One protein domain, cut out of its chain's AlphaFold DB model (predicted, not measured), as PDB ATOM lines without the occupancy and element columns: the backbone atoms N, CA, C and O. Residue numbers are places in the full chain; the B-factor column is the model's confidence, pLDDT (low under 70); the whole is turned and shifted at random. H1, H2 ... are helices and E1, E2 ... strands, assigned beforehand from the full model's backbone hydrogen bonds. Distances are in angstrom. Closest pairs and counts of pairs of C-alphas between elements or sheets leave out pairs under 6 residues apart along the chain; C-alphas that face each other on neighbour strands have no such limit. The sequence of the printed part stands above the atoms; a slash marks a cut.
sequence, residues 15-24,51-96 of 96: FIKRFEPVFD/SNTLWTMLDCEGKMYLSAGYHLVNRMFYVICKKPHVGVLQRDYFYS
ATOM      1  N   PHE A  15      13.257 -55.515  22.289       88.88
ATOM      2  CA  PHE A  15      12.412 -54.379  21.932       88.88
ATOM      3  C   PHE A  15      12.382 -54.165  20.418       88.88
ATOM      4  O   PHE A  15      11.306 -54.205  19.821       88.88
ATOM      5  N   ILE A  16      13.556 -54.040  19.791       91.00
ATOM      6  CA  ILE A  16      13.701 -53.807  18.350       91.00
ATOM      7  C   ILE A  16      13.013 -54.921  17.561       91.00
ATOM      8  O   ILE A  16      12.187 -54.646  16.693       91.00
ATOM      9  N   LYS A  17      13.281 -56.185  17.911       91.69
ATOM     10  CA  LYS A  17      12.669 -57.335  17.234       91.69
ATOM     11  C   LYS A  17      11.147 -57.378  17.400       91.69
ATOM     12  O   LYS A  17      10.442 -57.832  16.500       91.69
ATOM     13  N   ARG A  18      10.633 -56.992  18.571       91.25
ATOM     14  CA  ARG A  18       9.204 -57.109  18.886       91.25
ATOM     15  C   ARG A  18       8.388 -55.966  18.302       91.25
ATOM     16  O   ARG A  18       7.310 -56.231  17.774       91.25
ATOM     17  N   PHE A  19       8.867 -54.734  18.438       93.25
ATOM     18  CA  PHE A  19       8.082 -53.536  18.155       93.25
ATOM     19  C   PHE A  19       8.478 -52.825  16.864       93.25
ATOM     20  O   PHE A  19       7.660 -52.083  16.324       93.25
ATOM     21  N   GLU A  20       9.665 -53.122  16.325       95.12
ATOM     22  CA  GLU A  20      10.173 -52.550  15.074       95.12
ATOM     23  C   GLU A  20      10.121 -51.012  15.100       95.12
ATOM     24  O   GLU A  20       9.290 -50.406  14.412       95.12
ATOM     25  N   PRO A  21      10.953 -50.366  15.938       95.50
ATOM     26  CA  PRO A  21      10.988 -48.917  16.034       95.50
ATOM     27  C   PRO A  21      11.438 -48.276  14.721       95.50
ATOM     28  O   PRO A  21      12.127 -48.887  13.901       95.50
ATOM     29  N   VAL A  22      11.039 -47.025  14.529       95.06
ATOM     30  CA  VAL A  22      11.553 -46.184  13.451       95.06
ATOM     31  C   VAL A  22      12.982 -45.771  13.798       95.06
ATOM     32  O   VAL A  22      13.243 -45.270  14.892       95.06
ATOM     33  N   PHE A  23      13.899 -45.989  12.862       93.06
ATOM     34  CA  PHE A  23      15.288 -45.556  12.961       93.06
ATOM     35  C   PHE A  23      15.471 -44.214  12.261       93.06
ATOM     36  O   PHE A  23      14.698 -43.853  11.369       93.06
ATOM     37  N   ASP A  24      16.472 -43.470  12.709       88.88
ATOM     38  CA  ASP A  24      16.891 -42.231  12.081       88.88
ATOM     39  C   ASP A  24      17.356 -42.499  10.640       88.88
ATOM     40  O   ASP A  24      18.016 -43.504  10.364       88.88
ATOM     41  N   SER A  51      -2.753 -45.187  17.800       93.31
ATOM     42  CA  SER A  51      -2.480 -46.558  17.359       93.31
ATOM     43  C   SER A  51      -1.763 -47.430  18.394       93.31
ATOM     44  O   SER A  51      -1.427 -48.568  18.075       93.31
ATOM     45  N   ASN A  52      -1.526 -46.944  19.620       93.62
ATOM     46  CA  ASN A  52      -0.737 -47.635  20.651       93.62
ATOM     47  C   ASN A  52       0.661 -48.058  20.166       93.62
ATOM     48  O   ASN A  52       1.170 -49.110  20.549       93.62
ATOM     49  N   THR A  53       1.272 -47.276  19.279       95.62
ATOM     50  CA  THR A  53       2.621 -47.529  18.745       95.62
ATOM     51  C   THR A  53       3.665 -46.564  19.297       95.62
ATOM     52  O   THR A  53       4.832 -46.627  18.913       95.62
ATOM     53  N   LEU A  54       3.255 -45.674  20.198       95.00
ATOM     54  CA  LEU A  54       4.134 -44.722  20.853       95.00
ATOM     55  C   LEU A  54       4.789 -45.349  22.085       95.00
ATOM     56  O   LEU A  54       4.124 -45.973  22.911       95.00
ATOM     57  N   TRP A  55       6.086 -45.126  22.223       94.81
ATOM     58  CA  TRP A  55       6.857 -45.401  23.425       94.81
ATOM     59  C   TRP A  55       7.517 -44.118  23.901       94.81
ATOM     60  O   TRP A  55       7.858 -43.249  23.097       94.81
ATOM     61  N   THR A  56       7.721 -44.004  25.206       94.12
ATOM     62  CA  THR A  56       8.407 -42.866  25.808       94.12
ATOM     63  C   THR A  56       9.708 -43.324  26.447       94.12
ATOM     64  O   THR A  56       9.701 -44.252  27.254       94.12
ATOM     65  N   MET A  57      10.812 -42.660  26.103       92.62
ATOM     66  CA  MET A  57      12.073 -42.803  26.823       92.62
ATOM     67  C   MET A  57      12.029 -41.923  28.071       92.62
ATOM     68  O   MET A  57      11.867 -40.702  27.970       92.62
ATOM     69  N   LEU A  58      12.156 -42.553  29.232       91.69
ATOM     70  CA  LEU A  58      12.137 -41.914  30.540       91.69
ATOM     71  C   LEU A  58      13.514 -42.000  31.188       91.69
ATOM     72  O   LEU A  58      14.119 -43.071  31.178       91.69
ATOM     73  N   ASP A  59      13.963 -40.904  31.791       90.38
ATOM     74  CA  ASP A  59      15.103 -40.913  32.710       90.38
ATOM     75  C   ASP A  59      14.591 -40.964  34.154       90.38
ATOM     76  O   ASP A  59      13.951 -40.028  34.641       90.38
ATOM     77  N   CYS A  60      14.849 -42.075  34.838       87.94
ATOM     78  CA  CYS A  60      14.510 -42.256  36.243       87.94
ATOM     79  C   CYS A  60      15.777 -42.613  37.022       87.94
ATOM     80  O   CYS A  60      16.306 -43.718  36.889       87.94
ATOM     81  N   GLU A  61      16.239 -41.685  37.863       87.25
ATOM     82  CA  GLU A  61      17.400 -41.869  38.750       87.25
ATOM     83  C   GLU A  61      18.702 -42.217  37.997       87.25
ATOM     84  O   GLU A  61      19.499 -43.041  38.448       87.25
ATOM     85  N   GLY A  62      18.921 -41.601  36.828       83.56
ATOM     86  CA  GLY A  62      20.115 -41.820  36.006       83.56
ATOM     87  C   GLY A  62      20.083 -43.127  35.212       83.56
ATOM     88  O   GLY A  62      21.113 -43.568  34.700       83.56
ATOM     89  N   LYS A  63      18.914 -43.769  35.123       83.50
ATOM     90  CA  LYS A  63      18.667 -44.951  34.297       83.50
ATOM     91  C   LYS A  63      17.590 -44.642  33.269       83.50
ATOM     92  O   LYS A  63      16.562 -44.049  33.585       83.50
ATOM     93  N   MET A  64      17.814 -45.124  32.052       85.00
ATOM     94  CA  MET A  64      16.884 -44.975  30.939       85.00
ATOM     95  C   MET A  64      15.909 -46.152  30.875       85.00
ATOM     96  O   MET A  64      16.330 -47.311  30.913       85.00
ATOM     97  N   TYR A  65      14.620 -45.847  30.733       86.75
ATOM     98  CA  TYR A  65      13.537 -46.823  30.609       86.75
ATOM     99  C   TYR A  65      12.663 -46.512  29.393       86.75
ATOM    100  O   TYR A  65      12.269 -45.367  29.180       86.75
ATOM    101  N   LEU A  66      12.272 -47.540  28.635       89.00
ATOM    102  CA  LEU A  66      11.214 -47.418  27.625       89.00
ATOM    103  C   LEU A  66       9.862 -47.798  28.228       89.00
ATOM    104  O   LEU A  66       9.586 -48.967  28.499       89.00
ATOM    105  N   SER A  67       8.999 -46.803  28.392       91.06
ATOM    106  CA  SER A  67       7.629 -46.988  28.861       91.06
ATOM    107  C   SER A  67       6.642 -46.957  27.700       91.06
ATOM    108  O   SER A  67       6.821 -46.212  26.733       91.06
ATOM    109  N   ALA A  68       5.599 -47.776  27.785       93.00
ATOM    110  CA  ALA A  68       4.577 -47.832  26.757       93.00
ATOM    111  C   ALA A  68       3.676 -46.591  26.827       93.00
ATOM    112  O   ALA A  68       3.298 -46.130  27.908       93.00
ATOM    113  N   GLY A  69       3.306 -46.066  25.662       91.62
ATOM    114  CA  GLY A  69       2.397 -44.939  25.539       91.62
ATOM    115  C   GLY A  69       3.056 -43.578  25.750       91.62
ATOM    116  O   GLY A  69       4.263 -43.395  25.588       91.62
ATOM    117  N   TYR A  70       2.204 -42.605  26.058       92.38
ATOM    118  CA  TYR A  70       2.521 -41.184  26.104       92.38
ATOM    119  C   TYR A  70       2.749 -40.708  27.543       92.38
ATOM    120  O   TYR A  70       1.812 -40.713  28.342       92.38
ATOM    121  N   HIS A  71       3.967 -40.253  27.855       91.94
ATOM    122  CA  HIS A  71       4.323 -39.713  29.172       91.94
ATOM    123  C   HIS A  71       4.912 -38.308  29.060       91.94
ATOM    124  O   HIS A  71       5.712 -38.019  28.173       91.94
ATOM    125  N   LEU A  72       4.524 -37.433  29.985       89.75
ATOM    126  CA  LEU A  72       4.962 -36.032  30.018       89.75
ATOM    127  C   LEU A  72       6.115 -35.773  30.993       89.75
ATOM    128  O   LEU A  72       6.941 -34.897  30.749       89.75
ATOM    129  N   VAL A  73       6.151 -36.516  32.098       89.12
ATOM    130  CA  VAL A  73       7.107 -36.329  33.196       89.12
ATOM    131  C   VAL A  73       8.337 -37.193  32.951       89.12
ATOM    132  O   VAL A  73       8.199 -38.319  32.481       89.12
ATOM    133  N   ASN A  74       9.526 -36.662  33.258       88.00
ATOM    134  CA  ASN A  74      10.822 -37.336  33.081       88.00
ATOM    135  C   ASN A  74      11.064 -37.878  31.660       88.00
ATOM    136  O   ASN A  74      11.860 -38.788  31.451       88.00
ATOM    137  N   ARG A  75      10.363 -37.313  30.674       92.56
ATOM    138  CA  ARG A  75      10.414 -37.718  29.272       92.56
ATOM    139  C   ARG A  75      11.592 -37.061  28.577       92.56
ATOM    140  O   ARG A  75      11.622 -35.836  28.441       92.56
ATOM    141  N   MET A  76      12.492 -37.891  28.064       92.19
ATOM    142  CA  MET A  76      13.603 -37.463  27.218       92.19
ATOM    143  C   MET A  76      13.113 -37.229  25.787       92.19
ATOM    144  O   MET A  76      13.154 -36.109  25.289       92.19
ATOM    145  N   PHE A  77      12.554 -38.265  25.161       93.94
ATOM    146  CA  PHE A  77      11.974 -38.228  23.813       93.94
ATOM    147  C   PHE A  77      10.965 -39.370  23.634       93.94
ATOM    148  O   PHE A  77      10.843 -40.253  24.488       93.94
ATOM    149  N   TYR A  78      10.240 -39.363  22.519       95.25
ATOM    150  CA  TYR A  78       9.373 -40.468  22.121       95.25
ATOM    151  C   TYR A  78      10.007 -41.318  21.022       95.25
ATOM    152  O   TYR A  78      10.803 -40.834  20.217       95.25
ATOM    153  N   VAL A  79       9.599 -42.583  20.974       95.31
ATOM    154  CA  VAL A  79       9.959 -43.550  19.939       95.31
ATOM    155  C   VAL A  79       8.672 -44.082  19.326       95.31
ATOM    156  O   VAL A  79       7.791 -44.573  20.032       95.31
ATOM    157  N   ILE A  80       8.559 -44.002  18.004       95.81
ATOM    158  CA  ILE A  80       7.422 -44.564  17.272       95.81
ATOM    159  C   ILE A  80       7.807 -45.945  16.749       95.81
ATOM    160  O   ILE A  80       8.887 -46.138  16.194       95.81
ATOM    161  N   CYS A  81       6.913 -46.907  16.935       95.75
ATOM    162  CA  CYS A  81       7.072 -48.291  16.506       95.75
ATOM    163  C   CYS A  81       6.108 -48.655  15.375       95.75
ATOM    164  O   CYS A  81       5.064 -48.028  15.199       95.75
ATOM    165  N   LYS A  82       6.429 -49.698  14.606       95.38
ATOM    166  CA  LYS A  82       5.498 -50.235  13.598       95.38
ATOM    167  C   LYS A  82       4.427 -51.121  14.225       95.38
ATOM    168  O   LYS A  82       3.325 -51.218  13.690       95.38
ATOM    169  N   LYS A  83       4.738 -51.773  15.350       94.69
ATOM    170  CA  LYS A  83       3.827 -52.693  16.043       94.69
ATOM    171  C   LYS A  83       3.337 -52.111  17.372       94.69
ATOM    172  O   LYS A  83       4.135 -51.513  18.099       94.69
ATOM    173  N   PRO A  84       2.051 -52.301  17.714       93.31
ATOM    174  CA  PRO A  84       1.477 -51.713  18.911       93.31
ATOM    175  C   PRO A  84       1.887 -52.456  20.191       93.31
ATOM    176  O   PRO A  84       2.149 -53.661  20.180       93.31
ATOM    177  N   HIS A  85       1.882 -51.754  21.322       86.38
ATOM    178  CA  HIS A  85       2.262 -52.272  22.641       86.38
ATOM    179  C   HIS A  85       1.091 -52.881  23.441       86.38
ATOM    180  O   HIS A  85       1.089 -52.851  24.670       86.38
ATOM    181  N   VAL A  86       0.076 -53.436  22.765       80.12
ATOM    182  CA  VAL A  86      -1.166 -53.950  23.385       80.12
ATOM    183  C   VAL A  86      -0.867 -54.868  24.580       80.12
ATOM    184  O   VAL A  86      -0.143 -55.856  24.448       80.12
ATOM    185  N   GLY A  87      -1.420 -54.534  25.752       69.50
ATOM    186  CA  GLY A  87      -1.255 -55.304  26.994       69.50
ATOM    187  C   GLY A  87       0.105 -55.158  27.691       69.50
ATOM    188  O   GLY A  87       0.337 -55.817  28.701       69.50
ATOM    189  N   VAL A  88       1.004 -54.309  27.186       69.44
ATOM    190  CA  VAL A  88       2.280 -53.969  27.828       69.44
ATOM    191  C   VAL A  88       2.169 -52.550  28.375       69.44
ATOM    192  O   VAL A  88       2.008 -51.609  27.605       69.44
ATOM    193  N   LEU A  89       2.218 -52.406  29.702       61.16
ATOM    194  CA  LEU A  89       2.106 -51.104  30.374       61.16
ATOM    195  C   LEU A  89       3.482 -50.478  30.636       61.16
ATOM    196  O   LEU A  89       3.676 -49.291  30.410       61.16
ATOM    197  N   GLN A  90       4.447 -51.287  31.071       55.72
ATOM    198  CA  GLN A  90       5.804 -50.854  31.386       55.72
ATOM    199  C   GLN A  90       6.707 -52.088  31.373       55.72
ATOM    200  O   GLN A  90       6.318 -53.150  31.868       55.72
ATOM    201  N   ARG A  91       7.891 -51.992  30.768       58.19
ATOM    202  CA  ARG A  91       8.914 -53.031  30.873       58.19
ATOM    203  C   ARG A  91      10.268 -52.349  30.930       58.19
ATOM    204  O   ARG A  91      10.525 -51.450  30.138       58.19
ATOM    205  N   ASP A  92      11.107 -52.777  31.861       52.62
ATOM    206  CA  ASP A  92      12.449 -52.228  32.000       52.62
ATOM    207  C   ASP A  92      13.274 -52.649  30.785       52.62
ATOM    208  O   ASP A  92      13.666 -53.806  30.641       52.62
ATOM    209  N   TYR A  93      13.462 -51.718  29.858       58.38
ATOM    210  CA  TYR A  93      14.380 -51.866  28.744       58.38
ATOM    211  C   TYR A  93      15.607 -51.033  29.073       58.38
ATOM    212  O   TYR A  93      15.599 -49.820  28.876       58.38
ATOM    213  N   PHE A  94      16.636 -51.678  29.616       49.75
ATOM    214  CA  PHE A  94      17.883 -51.000  29.943       49.75
ATOM    215  C   PHE A  94      18.590 -50.563  28.655       49.75
ATOM    216  O   PHE A  94      18.922 -51.393  27.806       49.75
ATOM    217  N   TYR A  95      18.804 -49.254  28.523       41.09
ATOM    218  CA  TYR A  95      19.661 -48.653  27.505       41.09
ATOM    219  C   TYR A  95      21.019 -48.377  28.167       41.09
ATOM    220  O   TYR A  95      21.164 -47.384  28.879       41.09
ATOM    221  N   SER A  96      21.962 -49.314  28.035       47.84
ATOM    222  CA  SER A  96      23.344 -49.196  28.532       47.84
ATOM    223  C   SER A  96      24.330 -49.263  27.384       47.84
ATOM    224  O   SER A  96      24.177 -50.229  26.599       47.84
TER     225      SER A  96
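Overview. This is residues 15 to 24 and 51 to 96 of the 96 residues of an uncharacterized protein of Acinetobacter sp. (UniProt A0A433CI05). A small sheet of three antiparallel strands makes the main body, with E1 in the middle and E2 and E3 on its two sides; the short helix H1 is set off from it, near the end where E1 begins and E3 ends. After E3, a long stretch with no named element, residues 81 to 96, folds back along the side of the sheet where E2 is. The printed part has 56 residues with one named helix and three named strands, in the order H1, E1, E2, E3 along the chain; the sheet's order is E2, E1, E3. The class is mixed, helices and strands, with under half of the residues in named elements. The whole is compact, with a radius of gyration of the C-alphas of 10.6 A, and rounded, with spans of 28 by 21 by 21 A.

Arrangement. H1, residues 15 to 19, is not on the sheet formed by E1, residues 54 to 60, E2, residues 63 to 68, and E3, residues 75 to 80; 3 pairs of C-alphas of H1 and the sheet are within 10 A. H1 is apart from E2 and from E3. In H1 every O i to N i+4 pair is within hydrogen-bond range. E1 is the inner strand. E1 and E2 form a hairpin, antiparallel at 152 degrees between their directions. The C-alphas of Ala 68 and Trp 55, which face each other, are 4.7 A apart, and N 58 and O 65 are within hydrogen-bond range at 2.8 A, as are N 67 and O 56 at 2.9 A. E1 and E3 are antiparallel at 155 degrees. The C-alphas of Thr 56 and Tyr 78, which face each other, are 4.5 A apart, and N 55 and O 79 are within hydrogen-bond range at 2.8 A, as are N 76 and O 57 at 2.9 A. E2 and E3 are the edge strands and are apart. The sheet's C-alphas lie up to 3.8 A off the best plane through all of them.

Along the chain. H1 runs from Phe 15, C-alpha at (12.412, -54.379, 21.932), to Phe 19. E1 runs from Leu 54, C-alpha at (4.134, -44.722, 20.853), to Cys 60, 18.7 A from first to last C-alpha. E2, Lys 63 to Ala 68, is 16.2 A long. E3, Arg 75 to Ile 80, is 14.1 A long and ends with its C-alpha at (7.422, -44.564, 17.272).

Size, cuts and confidence. The two C-alphas farthest apart are those of Ser 51 and Gly 62, 29.7 A. Residues 25 to 50 are not printed, and C-alphas 24 and 51 are 20.5 A apart across the cut. The link from H1 to E1 runs across this cut; the link from E1 to E2 is tight, with 2 residues, and that from E2 to E3 is short, with 6. The printed part ends at Ser 96, the chain's last residue. The mean pLDDT of the printed part is 85.2, and residues 87 to 96 are under 70.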